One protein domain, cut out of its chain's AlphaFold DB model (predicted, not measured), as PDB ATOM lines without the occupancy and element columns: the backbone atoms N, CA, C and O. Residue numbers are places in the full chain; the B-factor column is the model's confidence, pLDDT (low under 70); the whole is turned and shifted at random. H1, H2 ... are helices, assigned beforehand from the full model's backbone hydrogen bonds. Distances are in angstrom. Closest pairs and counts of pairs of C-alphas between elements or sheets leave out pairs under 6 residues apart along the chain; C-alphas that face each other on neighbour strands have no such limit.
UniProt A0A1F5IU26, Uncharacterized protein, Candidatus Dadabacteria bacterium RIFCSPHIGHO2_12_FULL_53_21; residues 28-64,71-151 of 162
ATOM      1  N   GLU A  28      59.292  40.423  31.817       69.00
ATOM      2  CA  GLU A  28      59.671  41.841  31.922       69.00
ATOM      3  C   GLU A  28      58.605  42.765  31.311       69.00
ATOM      4  O   GLU A  28      58.459  43.922  31.717       69.00
ATOM      5  N   LEU A  29      57.797  42.223  30.393       71.06
ATOM      6  CA  LEU A  29      56.724  42.923  29.693       71.06
ATOM      7  C   LEU A  29      55.756  43.687  30.627       71.06
ATOM      8  O   LEU A  29      55.509  44.859  30.348       71.06
ATOM      9  N   PRO A  30      55.253  43.140  31.757       73.44
ATOM     10  CA  PRO A  30      54.331  43.881  32.627       73.44
ATOM     11  C   PRO A  30      54.954  45.136  33.247       73.44
ATOM     12  O   PRO A  30      54.313  46.183  33.314       73.44
ATOM     13  N   ALA A  31      56.216  45.044  33.674       68.00
ATOM     14  CA  ALA A  31      56.934  46.175  34.251       68.00
ATOM     15  C   ALA A  31      57.239  47.236  33.186       68.00
ATOM     16  O   ALA A  31      57.251  48.427  33.485       68.00
ATOM     17  N   LEU A  32      57.482  46.822  31.942       69.06
ATOM     18  CA  LEU A  32      57.662  47.734  30.820       69.06
ATOM     19  C   LEU A  32      56.351  48.435  30.433       69.06
ATOM     20  O   LEU A  32      56.353  49.649  30.236       69.06
ATOM     21  N   MET A  33      55.234  47.706  30.392       71.44
ATOM     22  CA  MET A  33      53.907  48.266  30.117       71.44
ATOM     23  C   MET A  33      53.508  49.316  31.159       71.44
ATOM     24  O   MET A  33      53.100  50.406  30.776       71.44
ATOM     25  N   GLU A  34      53.733  49.058  32.454       70.94
ATOM     26  CA  GLU A  34      53.478  50.039  33.523       70.94
ATOM     27  C   GLU A  34      54.265  51.343  33.302       70.94
ATOM     28  O   GLU A  34      53.755  52.445  33.498       70.94
ATOM     29  N   LYS A  35      55.515  51.241  32.838       64.69
ATOM     30  CA  LYS A  35      56.337  52.414  32.517       64.69
ATOM     31  C   LYS A  35      55.826  53.161  31.288       64.69
ATOM     32  O   LYS A  35      55.847  54.391  31.290       64.69
ATOM     33  N   ILE A  36      55.377  52.441  30.260       70.31
ATOM     34  CA  ILE A  36      54.764  53.028  29.063       70.31
ATOM     35  C   ILE A  36      53.461  53.748  29.423       70.31
ATOM     36  O   ILE A  36      53.235  54.855  28.936       70.31
ATOM     37  N   ASP A  37      52.645  53.181  30.312       71.44
ATOM     38  CA  ASP A  37      51.414  53.814  30.789       71.44
ATOM     39  C   ASP A  37      51.708  55.098  31.574       71.44
ATOM     40  O   ASP A  37      51.068  56.122  31.345       71.44
ATOM     41  N   LEU A  38      52.732  55.088  32.433       66.50
ATOM     42  CA  LEU A  38      53.189  56.294  33.132       66.50
ATOM     43  C   LEU A  38      53.693  57.375  32.160       66.50
ATOM     44  O   LEU A  38      53.466  58.564  32.393       66.50
ATOM     45  N   ILE A  39      54.361  56.980  31.071       69.44
ATOM     46  CA  ILE A  39      54.769  57.902  30.002       69.44
ATOM     47  C   ILE A  39      53.550  58.513  29.317       69.44
ATOM     48  O   ILE A  39      53.499  59.733  29.161       69.44
ATOM     49  N   HIS A  40      52.582  57.686  28.932       73.69
ATOM     50  CA  HIS A  40      51.357  58.146  28.284       73.69
ATOM     51  C   HIS A  40      50.564  59.089  29.183       73.69
ATOM     52  O   HIS A  40      50.153  60.153  28.728       73.69
ATOM     53  N   GLU A  41      50.420  58.764  30.468       76.81
ATOM     54  CA  GLU A  41      49.711  59.620  31.417       76.81
ATOM     55  C   GLU A  41      50.359  61.011  31.523       76.81
ATOM     56  O   GLU A  41      49.665  62.032  31.490       76.81
ATOM     57  N   ASP A  42      51.688  61.081  31.633       76.75
ATOM     58  CA  ASP A  42      52.386  62.369  31.715       76.75
ATOM     59  C   ASP A  42      52.318  63.119  30.371       76.75
ATOM     60  O   ASP A  42      52.120  64.336  30.345       76.75
ATOM     61  N   MET A  43      52.377  62.410  29.237       77.75
ATOM     62  CA  MET A  43      52.197  63.017  27.914       77.75
ATOM     63  C   MET A  43      50.787  63.563  27.694       77.75
ATOM     64  O   MET A  43      50.652  64.657  27.145       77.75
ATOM     65  N   ASP A  44      49.748  62.895  28.189       82.50
ATOM     66  CA  ASP A  44      48.377  63.405  28.166       82.50
ATOM     67  C   ASP A  44      48.252  64.692  28.985       82.50
ATOM     68  O   ASP A  44      47.638  65.672  28.546       82.50
ATOM     69  N   ARG A  45      48.893  64.753  30.158       84.44
ATOM     70  CA  ARG A  45      48.957  65.982  30.963       84.44
ATOM     71  C   ARG A  45      49.711  67.095  30.232       84.44
ATOM     72  O   ARG A  45      49.251  68.238  30.223       84.44
ATOM     73  N   ILE A  46      50.836  66.790  29.578       83.94
ATOM     74  CA  ILE A  46      51.598  67.748  28.755       83.94
ATOM     75  C   ILE A  46      50.776  68.218  27.542       83.94
ATOM     76  O   ILE A  46      50.795  69.412  27.222       83.94
ATOM     77  N   LYS A  47      50.020  67.326  26.889       84.50
ATOM     78  CA  LYS A  47      49.111  67.633  25.772       84.50
ATOM     79  C   LYS A  47      48.000  68.572  26.227       84.50
ATOM     80  O   LYS A  47      47.783  69.625  25.621       84.50
ATOM     81  N   ASN A  48      47.361  68.254  27.350       89.25
ATOM     82  CA  ASN A  48      46.337  69.091  27.970       89.25
ATOM     83  C   ASN A  48      46.875  70.472  28.354       89.25
ATOM     84  O   ASN A  48      46.244  71.484  28.036       89.25
ATOM     85  N   LEU A  49      48.056  70.538  28.977       89.81
ATOM     86  CA  LEU A  49      48.714  71.804  29.289       89.81
ATOM     87  C   LEU A  49      49.000  72.598  28.008       89.81
ATOM     88  O   LEU A  49      48.604  73.755  27.910       89.81
ATOM     89  N   SER A  50      49.596  71.980  26.990       86.81
ATOM     90  CA  SER A  50      49.894  72.625  25.702       86.81
ATOM     91  C   SER A  50      48.642  73.211  25.042       86.81
ATOM     92  O   SER A  50      48.666  74.358  24.591       86.81
ATOM     93  N   ASN A  51      47.521  72.486  25.066       90.88
ATOM     94  CA  ASN A  51      46.232  72.973  24.571       90.88
ATOM     95  C   ASN A  51      45.699  74.172  25.376       90.88
ATOM     96  O   ASN A  51      45.246  75.152  24.779       90.88
ATOM     97  N   LYS A  52      45.805  74.153  26.714       93.12
ATOM     98  CA  LYS A  52      45.449  75.312  27.562       93.12
ATOM     99  C   LYS A  52      46.286  76.543  27.198       93.12
ATOM    100  O   LYS A  52      45.742  77.634  27.037       93.12
ATOM    101  N   LEU A  53      47.596  76.366  27.015       91.38
ATOM    102  CA  LEU A  53      48.527  77.442  26.657       91.38
ATOM    103  C   LEU A  53      48.190  78.051  25.285       91.38
ATOM    104  O   LEU A  53      48.140  79.276  25.146       91.38
ATOM    105  N   ILE A  54      47.890  77.205  24.294       88.38
ATOM    106  CA  ILE A  54      47.382  77.618  22.974       88.38
ATOM    107  C   ILE A  54      46.111  78.460  23.127       88.38
ATOM    108  O   ILE A  54      46.056  79.574  22.601       88.38
ATOM    109  N   GLY A  55      45.140  77.986  23.912       89.38
ATOM    110  CA  GLY A  55      43.885  78.698  24.163       89.38
ATOM    111  C   GLY A  55      44.076  80.066  24.829       89.38
ATOM    112  O   GLY A  55      43.421  81.037  24.440       89.38
ATOM    113  N   ILE A  56      45.010  80.182  25.782       90.38
ATOM    114  CA  ILE A  56      45.374  81.459  26.423       90.38
ATOM    115  C   ILE A  56      45.905  82.449  25.385       90.38
ATOM    116  O   ILE A  56      45.465  83.602  25.339       90.38
ATOM    117  N   TYR A  57      46.830  82.016  24.525       87.44
ATOM    118  CA  TYR A  57      47.388  82.885  23.492       87.44
ATOM    119  C   TYR A  57      46.329  83.340  22.487       87.44
ATOM    120  O   TYR A  57      46.217  84.540  22.226       87.44
ATOM    121  N   GLU A  58      45.525  82.412  21.969       86.31
ATOM    122  CA  GLU A  58      44.477  82.704  20.983       86.31
ATOM    123  C   GLU A  58      43.417  83.663  21.556       86.31
ATOM    124  O   GLU A  58      43.018  84.623  20.893       86.31
ATOM    125  N   SER A  59      43.064  83.500  22.835       85.12
ATOM    126  CA  SER A  59      42.187  84.430  23.560       85.12
ATOM    127  C   SER A  59      42.847  85.794  23.817       85.12
ATOM    128  O   SER A  59      42.182  86.825  23.839       85.12
ATOM    129  N   SER A  60      44.169  85.848  23.997       78.88
ATOM    130  CA  SER A  60      44.891  87.110  24.218       78.88
ATOM    131  C   SER A  60      45.069  87.948  22.939       78.88
ATOM    132  O   SER A  60      45.128  89.185  23.009       78.88
ATOM    133  N   GLU A  61      45.143  87.280  21.782       69.88
ATOM    134  CA  GLU A  61      45.162  87.888  20.448       69.88
ATOM    135  C   GLU A  61      43.792  88.482  20.101       69.88
ATOM    136  O   GLU A  61      43.738  89.617  19.630       69.88
ATOM    137  N   SER A  62      42.687  87.792  20.416       59.75
ATOM    138  CA  SER A  62      41.333  88.309  20.158       59.75
ATOM    139  C   SER A  62      41.013  89.567  20.975       59.75
ATOM    140  O   SER A  62      40.386  90.491  20.467       59.75
ATOM    141  N   ILE A  63      41.537  89.681  22.202       56.75
ATOM    142  CA  ILE A  63      41.340  90.853  23.073       56.75
ATOM    143  C   ILE A  63      42.181  92.063  22.612       56.75
ATOM    144  O   ILE A  63      41.968  93.175  23.088       56.75
ATOM    145  N   LYS A  64      43.162  91.932  21.694       51.91
ATOM    146  CA  LYS A  64      43.928  93.094  21.160       51.91
ATOM    147  C   LYS A  64      43.056  94.145  20.458       51.91
ATOM    148  O   LYS A  64      43.543  95.258  20.279       51.91
ATOM    149  N   ARG A  71      46.709  93.838  31.530       52.66
ATOM    150  CA  ARG A  71      47.104  92.532  31.006       52.66
ATOM    151  C   ARG A  71      48.218  91.985  31.884       52.66
ATOM    152  O   ARG A  71      49.330  92.505  31.855       52.66
ATOM    153  N   VAL A  72      47.916  90.935  32.643       60.50
ATOM    154  CA  VAL A  72      48.956  90.021  33.122       60.50
ATOM    155  C   VAL A  72      49.707  89.532  31.877       60.50
ATOM    156  O   VAL A  72      49.035  89.122  30.920       60.50
ATOM    157  N   PRO A  73      51.049  89.629  31.826       80.25
ATOM    158  CA  PRO A  73      51.819  89.159  30.681       80.25
ATOM    159  C   PRO A  73      51.424  87.721  30.347       80.25
ATOM    160  O   PRO A  73      51.324  86.888  31.240       80.25
ATOM    161  N   VAL A  74      51.191  87.428  29.067       84.88
ATOM    162  CA  VAL A  74      50.736  86.102  28.602       84.88
ATOM    163  C   VAL A  74      51.644  84.980  29.126       84.88
ATOM    164  O   VAL A  74      51.161  83.924  29.512       84.88
ATOM    165  N   TYR A  75      52.946  85.252  29.239       85.12
ATOM    166  CA  TYR A  75      53.912  84.319  29.805       85.12
ATOM    167  C   TYR A  75      53.683  83.993  31.290       85.12
ATOM    168  O   TYR A  75      53.840  82.847  31.685       85.12
ATOM    169  N   GLU A  76      53.265  84.956  32.113       89.25
ATOM    170  CA  GLU A  76      52.944  84.685  33.525       89.25
ATOM    171  C   GLU A  76      51.702  83.791  33.638       89.25
ATOM    172  O   GLU A  76      51.668  82.887  34.463       89.25
ATOM    173  N   GLN A  77      50.726  83.950  32.737       91.38
ATOM    174  CA  GLN A  77      49.575  83.038  32.676       91.38
ATOM    175  C   GLN A  77      49.995  81.622  32.268       91.38
ATOM    176  O   GLN A  77      49.439  80.647  32.766       91.38
ATOM    177  N   PHE A  78      50.994  81.492  31.389       91.81
ATOM    178  CA  PHE A  78      51.572  80.190  31.064       91.81
ATOM    179  C   PHE A  78      52.219  79.541  32.289       91.81
ATOM    180  O   PHE A  78      51.974  78.366  32.553       91.81
ATOM    181  N   ILE A  79      52.999  80.314  33.051       92.38
ATOM    182  CA  ILE A  79      53.624  79.860  34.297       92.38
ATOM    183  C   ILE A  79      52.562  79.395  35.299       92.38
ATOM    184  O   ILE A  79      52.692  78.298  35.836       92.38
ATOM    185  N   ASP A  80      51.497  80.172  35.501       94.31
ATOM    186  CA  ASP A  80      50.410  79.822  36.419       94.31
ATOM    187  C   ASP A  80      49.743  78.489  36.050       94.31
ATOM    188  O   ASP A  80      49.471  77.675  36.933       94.31
ATOM    189  N   GLU A  81      49.503  78.225  34.761       94.31
ATOM    190  CA  GLU A  81      48.961  76.932  34.322       94.31
ATOM    191  C   GLU A  81      49.940  75.778  34.557       94.31
ATOM    192  O   GLU A  81      49.532  74.715  35.027       94.31
ATOM    193  N   GLY A  82      51.236  75.992  34.313       89.81
ATOM    194  CA  GLY A  82      52.262  75.006  34.651       89.81
ATOM    195  C   GLY A  82      52.285  74.682  36.146       89.81
ATOM    196  O   GLY A  82      52.339  73.513  36.525       89.81
ATOM    197  N   ILE A  83      52.201  75.709  37.000       91.69
ATOM    198  CA  ILE A  83      52.179  75.565  38.462       91.69
ATOM    199  C   ILE A  83      50.934  74.807  38.930       91.69
ATOM    200  O   ILE A  83      51.039  73.951  39.807       91.69
ATOM    201  N   LYS A  84      49.760  75.097  38.360       92.50
ATOM    202  CA  LYS A  84      48.517  74.390  38.710       92.50
ATOM    203  C   LYS A  84      48.599  72.897  38.406       92.50
ATOM    204  O   LYS A  84      48.085  72.103  39.184       92.50
ATOM    205  N   GLU A  85      49.221  72.536  37.288       87.81
ATOM    206  CA  GLU A  85      49.273  71.151  36.816       87.81
ATOM    207  C   GLU A  85      50.400  70.343  37.489       87.81
ATOM    208  O   GLU A  85      50.195  69.188  37.856       87.81
ATOM    209  N   TYR A  86      51.576  70.947  37.718       82.50
ATOM    210  CA  TYR A  86      52.779  70.230  38.179       82.50
ATOM    211  C   TYR A  86      53.341  70.694  39.533       82.50
ATOM    212  O   TYR A  86      54.322  70.125  40.015       82.50
ATOM    213  N   GLY A  87      52.737  71.700  40.167       84.88
ATOM    214  CA  GLY A  87      53.259  72.343  41.374       84.88
ATOM    215  C   GLY A  87      54.275  73.447  41.070       84.88
ATOM    216  O   GLY A  87      54.731  73.601  39.941       84.88
ATOM    217  N   GLU A  88      54.629  74.241  42.081       85.19
ATOM    218  CA  GLU A  88      55.328  75.523  41.901       85.19
ATOM    219  C   GLU A  88      56.662  75.421  41.142       85.19
ATOM    220  O   GLU A  88      56.792  75.959  40.039       85.19
ATOM    221  N   ASP A  89      57.638  74.700  41.692       81.62
ATOM    222  CA  ASP A  89      58.972  74.608  41.088       81.62
ATOM    223  C   ASP A  89      58.945  73.845  39.756       81.62
ATOM    224  O   ASP A  89      59.496  74.299  38.751       81.62
ATOM    225  N   ARG A  90      58.259  72.695  39.729       77.88
ATOM    226  CA  ARG A  90      58.213  71.803  38.561       77.88
ATOM    227  C   ARG A  90      57.402  72.403  37.413       77.88
ATOM    228  O   ARG A  90      57.772  72.224  36.260       77.88
ATOM    229  N   GLY A  91      56.339  73.143  37.715       82.44
ATOM    230  CA  GLY A  91      55.520  73.843  36.733       82.44
ATOM    231  C   GLY A  91      56.257  74.996  36.062       82.44
ATOM    232  O   GLY A  91      56.237  75.108  34.836       82.44
ATOM    233  N   ARG A  92      56.972  75.818  36.845       85.50
ATOM    234  CA  ARG A  92      57.837  76.887  36.312       85.50
ATOM    235  C   ARG A  92      58.940  76.326  35.425       85.50
ATOM    236  O   ARG A  92      59.154  76.840  34.328       85.50
ATOM    237  N   GLU A  93      59.614  75.278  35.906       78.62
ATOM    238  CA  GLU A  93      60.627  74.549  35.147       78.62
ATOM    239  C   GLU A  93      60.001  74.067  33.830       78.62
ATOM    240  O   GLU A  93      60.408  74.530  32.771       78.62
ATOM    241  N   LEU A  94      58.927  73.273  33.870       79.25
ATOM    242  CA  LEU A  94      58.272  72.729  32.677       79.25
ATOM    243  C   LEU A  94      57.846  73.797  31.655       79.25
ATOM    244  O   LEU A  94      58.067  73.616  30.462       79.25
ATOM    245  N   ILE A  95      57.284  74.930  32.077       85.06
ATOM    246  CA  ILE A  95      56.887  76.005  31.150       85.06
ATOM    247  C   ILE A  95      58.095  76.662  30.487       85.06
ATOM    248  O   ILE A  95      58.099  76.849  29.266       85.06
ATOM    249  N   GLY A  96      59.134  76.970  31.269       78.12
ATOM    250  CA  GLY A  96      60.389  77.508  30.743       78.12
ATOM    251  C   GLY A  96      61.020  76.595  29.693       78.12
ATOM    252  O   GLY A  96      61.716  77.051  28.789       78.12
ATOM    253  N   LEU A  97      60.724  75.306  29.779       71.38
ATOM    254  CA  LEU A  97      61.233  74.287  28.890       71.38
ATOM    255  C   LEU A  97      60.387  74.082  27.637       71.38
ATOM    256  O   LEU A  97      60.917  74.118  26.528       71.38
ATOM    257  N   LEU A  98      59.078  73.905  27.807       74.25
ATOM    258  CA  LEU A  98      58.134  73.727  26.704       74.25
ATOM    259  C   LEU A  98      58.128  74.947  25.778       74.25
ATOM    260  O   LEU A  98      58.064  74.822  24.556       74.25
ATOM    261  N   LEU A  99      58.192  76.140  26.368       79.81
ATOM    262  CA  LEU A  99      57.961  77.391  25.656       79.81
ATOM    263  C   LEU A  99      59.240  78.217  25.482       79.81
ATOM    264  O   LEU A  99      59.330  79.029  24.559       79.81
ATOM    265  N   GLY A 100      60.262  77.992  26.304       78.19
ATOM    266  CA  GLY A 100      61.394  78.904  26.441       78.19
ATOM    267  C   GLY A 100      61.141  79.981  27.497       78.19
ATOM    268  O   GLY A 100      60.189  79.927  28.279       78.19
ATOM    269  N   GLY A 101      62.018  80.982  27.531       78.62
ATOM    270  CA  GLY A 101      61.950  82.049  28.530       78.62
ATOM    271  C   GLY A 101      61.041  83.225  28.137       78.62
ATOM    272  O   GLY A 101      60.600  83.321  26.984       78.62
ATOM    273  N   PRO A 102      60.803  84.171  29.066       81.88
ATOM    274  CA  PRO A 102      59.952  85.346  28.848       81.88
ATOM    275  C   PRO A 102      60.478  86.307  27.768       81.88
ATOM    276  O   PRO A 102      59.741  87.169  27.298       81.88
ATOM    277  N   GLN A 103      61.749  86.183  27.378       79.88
ATOM    278  CA  GLN A 103      62.369  86.957  26.300       79.88
ATOM    279  C   GLN A 103      61.848  86.596  24.902       79.88
ATOM    280  O   GLN A 103      62.040  87.362  23.959       79.88
ATOM    281  N   GLU A 104      61.239  85.419  24.744       77.56
ATOM    282  CA  GLU A 104      60.675  84.980  23.472       77.56
ATOM    283  C   GLU A 104      59.267  85.540  23.268       77.56
ATOM    284  O   GLU A 104      58.525  85.790  24.216       77.56
ATOM    285  N   SER A 105      58.868  85.732  22.009       79.69
ATOM    286  CA  SER A 105      57.507  86.196  21.738       79.69
ATOM    287  C   SER A 105      56.479  85.101  22.071       79.69
ATOM    288  O   SER A 105      56.731  83.926  21.781       79.69
ATOM    289  N   PRO A 106      55.273  85.453  22.560       80.50
ATOM    290  CA  PRO A 106      54.204  84.478  22.795       80.50
ATOM    291  C   PRO A 106      53.871  83.626  21.561       80.50
ATOM    292  O   PRO A 106      53.578  82.441  21.672       80.50
ATOM    293  N   LYS A 107      54.010  84.193  20.356       78.56
ATOM    294  CA  LYS A 107      53.842  83.459  19.095       78.56
ATOM    295  C   LYS A 107      54.872  82.333  18.923       78.56
ATOM    296  O   LYS A 107      54.510  81.251  18.472       78.56
ATOM    297  N   GLN A 108      56.142  82.577  19.257       71.12
ATOM    298  CA  GLN A 108      57.203  81.560  19.188       71.12
ATOM    299  C   GLN A 108      57.016  80.484  20.255       71.12
ATOM    300  O   GLN A 108      57.114  79.300  19.946       71.12
ATOM    301  N   GLN A 109      56.684  80.895  21.478       79.56
ATOM    302  CA  GLN A 109      56.370  79.997  22.589       79.56
ATOM    303  C   GLN A 109      55.269  79.000  22.190       79.56
ATOM    304  O   GLN A 109      55.428  77.791  22.322       79.56
ATOM    305  N   ILE A 110      54.193  79.492  21.581       82.00
ATOM    306  CA  ILE A 110      53.053  78.664  21.177       82.00
ATOM    307  C   ILE A 110      53.339  77.813  19.941       82.00
ATOM    308  O   ILE A 110      52.821  76.703  19.831       82.00
ATOM    309  N   ALA A 111      54.200  78.276  19.033       70.00
ATOM    310  CA  ALA A 111      54.674  77.439  17.937       70.00
ATOM    311  C   ALA A 111      55.407  76.187  18.454       70.00
ATOM    312  O   ALA A 111      55.223  75.114  17.886       70.00
ATOM    313  N   LYS A 112      56.171  76.295  19.552       73.50
ATOM    314  CA  LYS A 112      56.821  75.137  20.191       73.50
ATOM    315  C   LYS A 112      55.811  74.179  20.816       73.50
ATOM    316  O   LYS A 112      55.914  72.980  20.585       73.50
ATOM    317  N   ALA A 113      54.804  74.697  21.523       76.19
ATOM    318  CA  ALA A 113      53.721  73.871  22.065       76.19
ATOM    319  C   ALA A 113      52.989  73.093  20.955       76.19
ATOM    320  O   ALA A 113      52.801  71.886  21.063       76.19
ATOM    321  N   LYS A 114      52.648  73.760  19.840       71.38
ATOM    322  CA  LYS A 114      52.026  73.110  18.671       71.38
ATOM    323  C   LYS A 114      52.948  72.070  18.026       71.38
ATOM    324  O   LYS A 114      52.479  71.005  17.647       71.38
ATOM    325  N   ALA A 115      54.245  72.358  17.918       68.81
ATOM    326  CA  ALA A 115      55.217  71.406  17.385       68.81
ATOM    327  C   ALA A 115      55.322  70.145  18.255       68.81
ATOM    328  O   ALA A 115      55.330  69.048  17.712       68.81
ATOM    329  N   LEU A 116      55.335  70.294  19.584       74.19
ATOM    330  CA  LEU A 116      55.358  69.164  20.511       74.19
ATOM    331  C   LEU A 116      54.119  68.271  20.365       74.19
ATOM    332  O   LEU A 116      54.266  67.055  20.306       74.19
ATOM    333  N   LEU A 117      52.926  68.871  20.269       72.62
ATOM    334  CA  LEU A 117      51.679  68.131  20.049       72.62
ATOM    335  C   LEU A 117      51.737  67.302  18.763       72.62
ATOM    336  O   LEU A 117      51.537  66.096  18.813       72.62
ATOM    337  N   ILE A 118      52.106  67.930  17.641       65.00
ATOM    338  CA  ILE A 118      52.220  67.249  16.341       65.00
ATOM    339  C   ILE A 118      53.250  66.115  16.401       65.00
ATOM    340  O   ILE A 118      53.047  65.054  15.819       65.00
ATOM    341  N   SER A 119      54.375  66.342  17.079       67.00
ATOM    342  CA  SER A 119      55.424  65.343  17.257       67.00
ATOM    343  C   SER A 119      54.966  64.141  18.079       67.00
ATOM    344  O   SER A 119      55.334  63.023  17.742       67.00
ATOM    345  N   TYR A 120      54.172  64.358  19.128       71.06
ATOM    346  CA  TYR A 120      53.595  63.276  19.921       71.06
ATOM    347  C   TYR A 120      52.530  62.508  19.128       71.06
ATOM    348  O   TYR A 120      52.622  61.293  19.008       71.06
ATOM    349  N   GLU A 121      51.581  63.208  18.502       68.69
ATOM    350  CA  GLU A 121      50.507  62.582  17.715       68.69
ATOM    351  C   GLU A 121      51.069  61.725  16.572       68.69
ATOM    352  O   GLU A 121      50.638  60.596  16.377       68.69
ATOM    353  N   ARG A 122      52.107  62.194  15.874       66.00
ATOM    354  CA  ARG A 122      52.771  61.409  14.819       66.00
ATOM    355  C   ARG A 122      53.501  60.163  15.304       66.00
ATOM    356  O   ARG A 122      53.771  59.298  14.490       66.00
ATOM    357  N   LEU A 123      53.910  60.108  16.569       65.56
ATOM    358  CA  LEU A 123      54.602  58.936  17.104       65.56
ATOM    359  C   LEU A 123      53.641  57.877  17.648       65.56
ATOM    360  O   LEU A 123      54.030  56.719  17.742       65.56
ATOM    361  N   PHE A 124      52.432  58.275  18.055       63.28
ATOM    362  CA  PHE A 124      51.554  57.420  18.862       63.28
ATOM    363  C   PHE A 124      50.123  57.284  18.327       63.28
ATOM    364  O   PHE A 124      49.442  56.330  18.686       63.28
ATOM    365  N   GLU A 125      49.650  58.206  17.484       63.16
ATOM    366  CA  GLU A 125      48.273  58.211  16.961       63.16
ATOM    367  C   GLU A 125      48.187  57.875  15.458       63.16
ATOM    368  O   GLU A 125      47.088  57.641  14.956       63.16
ATOM    369  N   ASP A 126      49.310  57.832  14.734       64.06
ATOM    370  CA  ASP A 126      49.346  57.458  13.315       64.06
ATOM    371  C   ASP A 126      49.525  55.932  13.165       64.06
ATOM    372  O   ASP A 126      50.572  55.369  13.487       64.06
ATOM    373  N   GLU A 127      48.469  55.248  12.709       56.97
ATOM    374  CA  GLU A 127      48.446  53.789  12.514       56.97
ATOM    375  C   GLU A 127      49.406  53.320  11.402       56.97
ATOM    376  O   GLU A 127      49.713  52.132  11.339       56.97
ATOM    377  N   GLU A 128      49.891  54.224  10.539       59.06
ATOM    378  CA  GLU A 128      50.851  53.898   9.473       59.06
ATOM    379  C   GLU A 128      52.324  54.053   9.902       59.06
ATOM    380  O   GLU A 128      53.224  53.696   9.135       59.06
ATOM    381  N   SER A 129      52.607  54.576  11.102       60.88
ATOM    382  CA  SER A 129      53.987  54.691  11.603       60.88
ATOM    383  C   SER A 129      54.534  53.353  12.092       60.88
ATOM    384  O   SER A 129      53.869  52.633  12.832       60.88
ATOM    385  N   GLU A 130      55.789  53.051  11.743       62.25
ATOM    386  CA  GLU A 130      56.497  51.904  12.318       62.25
ATOM    387  C   GLU A 130      56.613  52.064  13.849       62.25
ATOM    388  O   GLU A 130      57.062  53.124  14.311       62.25
ATOM    389  N   PRO A 131      56.244  51.035  14.640       60.25
ATOM    390  CA  PRO A 131      56.443  51.042  16.083       60.25
ATOM    391  C   PRO A 131      57.923  51.252  16.410       60.25
ATOM    392  O   PRO A 131      58.801  50.603  15.842       60.25
ATOM    393  N   ILE A 132      58.221  52.158  17.337       63.12
ATOM    394  CA  ILE A 132      59.590  52.414  17.784       63.12
ATOM    395  C   ILE A 132      59.932  51.483  18.943       63.12
ATOM    396  O   ILE A 132      59.158  51.318  19.880       63.12
ATOM    397  N   HIS A 133      61.115  50.878  18.942       64.81
ATOM    398  CA  HIS A 133      61.500  50.040  20.075       64.81
ATOM    399  C   HIS A 133      61.579  50.893  21.368       64.81
ATOM    400  O   HIS A 133      62.073  52.025  21.315       64.81
ATOM    401  N   PRO A 134      61.155  50.403  22.551       59.34
ATOM    402  CA  PRO A 134      61.202  51.154  23.813       59.34
ATOM    403  C   PRO A 134      62.555  51.815  24.111       59.34
ATOM    404  O   PRO A 134      62.612  52.969  24.534       59.34
ATOM    405  N   SER A 135      63.662  51.126  23.822       63.62
ATOM    406  CA  SER A 135      65.009  51.702  23.956       63.62
ATOM    407  C   SER A 135      65.294  52.823  22.945       63.62
ATOM    408  O   SER A 135      65.973  53.790  23.278       63.62
ATOM    409  N   GLN A 136      64.733  52.746  21.736       61.69
ATOM    410  CA  GLN A 136      64.828  53.806  20.730       61.69
ATOM    411  C   GLN A 136      63.967  55.013  21.102       61.69
ATOM    412  O   GLN A 136      64.354  56.143  20.806       61.69
ATOM    413  N   PHE A 137      62.843  54.815  21.799       63.66
ATOM    414  CA  PHE A 137      62.065  55.926  22.339       63.66
ATOM    415  C   PHE A 137      62.866  56.728  23.365       63.66
ATOM    416  O   PHE A 137      62.891  57.954  23.261       63.66
ATOM    417  N   GLU A 138      63.598  56.076  24.280       61.28
ATOM    418  CA  GLU A 138      64.502  56.775  25.213       61.28
ATOM    419  C   GLU A 138      65.611  57.562  24.490       61.28
ATOM    420  O   GLU A 138      66.144  58.555  25.002       61.28
ATOM    421  N   GLU A 139      65.953  57.133  23.276       63.09
ATOM    422  CA  GLU A 139      66.897  57.808  22.399       63.09
ATOM    423  C   GLU A 139      66.250  58.801  21.425       63.09
ATOM    424  O   GLU A 139      66.975  59.521  20.731       63.09
ATOM    425  N   SER A 140      64.923  58.887  21.377       59.31
ATOM    426  CA  SER A 140      64.222  59.775  20.455       59.31
ATOM    427  C   SER A 140      64.512  61.233  20.787       59.31
ATOM    428  O   SER A 140      64.694  61.610  21.949       59.31
ATOM    429  N   ASP A 141      64.514  62.091  19.767       53.62
ATOM    430  CA  ASP A 141      64.679  63.531  19.972       53.62
ATOM    431  C   ASP A 141      63.585  64.100  20.878       53.62
ATOM    432  O   ASP A 141      63.841  65.063  21.592       53.62
ATOM    433  N   ILE A 142      62.399  63.490  20.921       55.47
ATOM    434  CA  ILE A 142      61.285  63.900  21.781       55.47
ATOM    435  C   ILE A 142      61.568  63.542  23.239       55.47
ATOM    436  O   ILE A 142      61.522  64.430  24.087       55.47
ATOM    437  N   PHE A 143      61.964  62.303  23.538       62.16
ATOM    438  CA  PHE A 143      62.337  61.906  24.898       62.16
ATOM    439  C   PHE A 143      63.598  62.628  25.375       62.16
ATOM    440  O   PHE A 143      63.628  63.153  26.486       62.16
ATOM    441  N   LYS A 144      64.627  62.740  24.526       60.25
ATOM    442  CA  LYS A 144      65.840  63.523  24.807       60.25
ATOM    443  C   LYS A 144      65.519  64.994  25.013       60.25
ATOM    444  O   LYS A 144      66.104  65.606  25.901       60.25
ATOM    445  N   THR A 145      64.595  65.558  24.233       50.34
ATOM    446  CA  THR A 145      64.110  66.924  24.434       50.34
ATOM    447  C   THR A 145      63.412  67.002  25.776       50.34
ATOM    448  O   THR A 145      63.910  67.731  26.611       50.34
ATOM    449  N   ILE A 146      62.393  66.197  26.078       53.31
ATOM    450  CA  ILE A 146      61.684  66.222  27.370       53.31
ATOM    451  C   ILE A 146      62.636  66.002  28.562       53.31
ATOM    452  O   ILE A 146      62.542  66.714  29.558       53.31
ATOM    453  N   LYS A 147      63.611  65.097  28.460       57.12
ATOM    454  CA  LYS A 147      64.617  64.814  29.498       57.12
ATOM    455  C   LYS A 147      65.617  65.955  29.683       57.12
ATOM    456  O   LYS A 147      65.888  66.370  30.808       57.12
ATOM    457  N   LYS A 148      66.156  66.498  28.589       47.44
ATOM    458  CA  LYS A 148      67.043  67.674  28.615       47.44
ATOM    459  C   LYS A 148      66.298  68.903  29.103       47.44
ATOM    460  O   LYS A 148      66.878  69.741  29.788       47.44
ATOM    461  N   LEU A 149      65.032  68.992  28.719       41.69
ATOM    462  CA  LEU A 149      64.132  70.018  29.151       41.69
ATOM    463  C   LEU A 149      64.023  69.904  30.673       41.69
ATOM    464  O   LEU A 149      64.502  70.773  31.373       41.69
ATOM    465  N   THR A 150      63.571  68.786  31.218       45.78
ATOM    466  CA  THR A 150      63.274  68.583  32.656       45.78
ATOM    467  C   THR A 150      64.498  68.460  33.581       45.78
ATOM    468  O   THR A 150      64.429  67.864  34.656       45.78
ATOM    469  N   GLY A 151      65.648  69.006  33.180       47.44
ATOM    470  CA  GLY A 151      66.859  69.041  34.001       47.44
ATOM    471  C   GLY A 151      67.504  67.668  34.189       47.44
ATOM    472  O   GLY A 151      68.088  67.404  35.238       47.44
TER     473      GLY A 151
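What this domain is: This is residues 28 to 64 and 71 to 151 of the 162 residues of an uncharacterized protein of Candidatus Dadabacteria bacterium RIFCSPHIGHO2_12_FULL_53_21 (UniProt A0A1F5IU26). One long helix, H1, makes the long axis; H2 and H4 pack on it within residues 45 to 60, running back along it, and H3 packs on H2 at a steep tilt. Short H5 and H6 fold back toward H3. The 118 printed residues, class all helix, have six named helices, H1 to H6 in order. The whole is compact, radius of gyration of the C-alphas 15.5 A, but elongated, spanning 52 by 32 by 19 A.

Where its parts are: Find C-alpha 29 at (56.724, 42.923, 29.693); from there H1 runs 52.5 A to residue 64. Then read H2, residues 74 to 86, 18.6 A; H3, 88 to 98, 15.6 A; H4, 106 to 124, 27.5 A; H5, 134 to 138; and H6, 141 to 149, ending at (64.132, 70.018, 29.151).

How they stand to each other: H1 touches H4, closest C-alphas Ser 50 and Ala 113, 5.4 A, and H2, closest Leu 53 and Phe 78, 6.0 A, both opposite ways at shallow tilts of 32 and 27 degrees. H2 touches H3 at Gly 82 and Gly 91, closest C-alphas, 4.0 A. H6 only just touches H3, 3 pairs of C-alphas within 8 A, closest Leu 97 and Leu 149, 5.2 A. H5 is apart from H1. Every O i to N i+4 pair is within hydrogen-bond range in H2 to H6, and 31 of 32 in H1.

The domain as a whole: Residues 65 to 70 are not printed; C-alphas 64 and 71 are 10.4 A apart. Of the links printed whole, none is long. Residues 125 to 130 stand free. Look for pLDDT under 70 in 46 residues, among them 121 to 151.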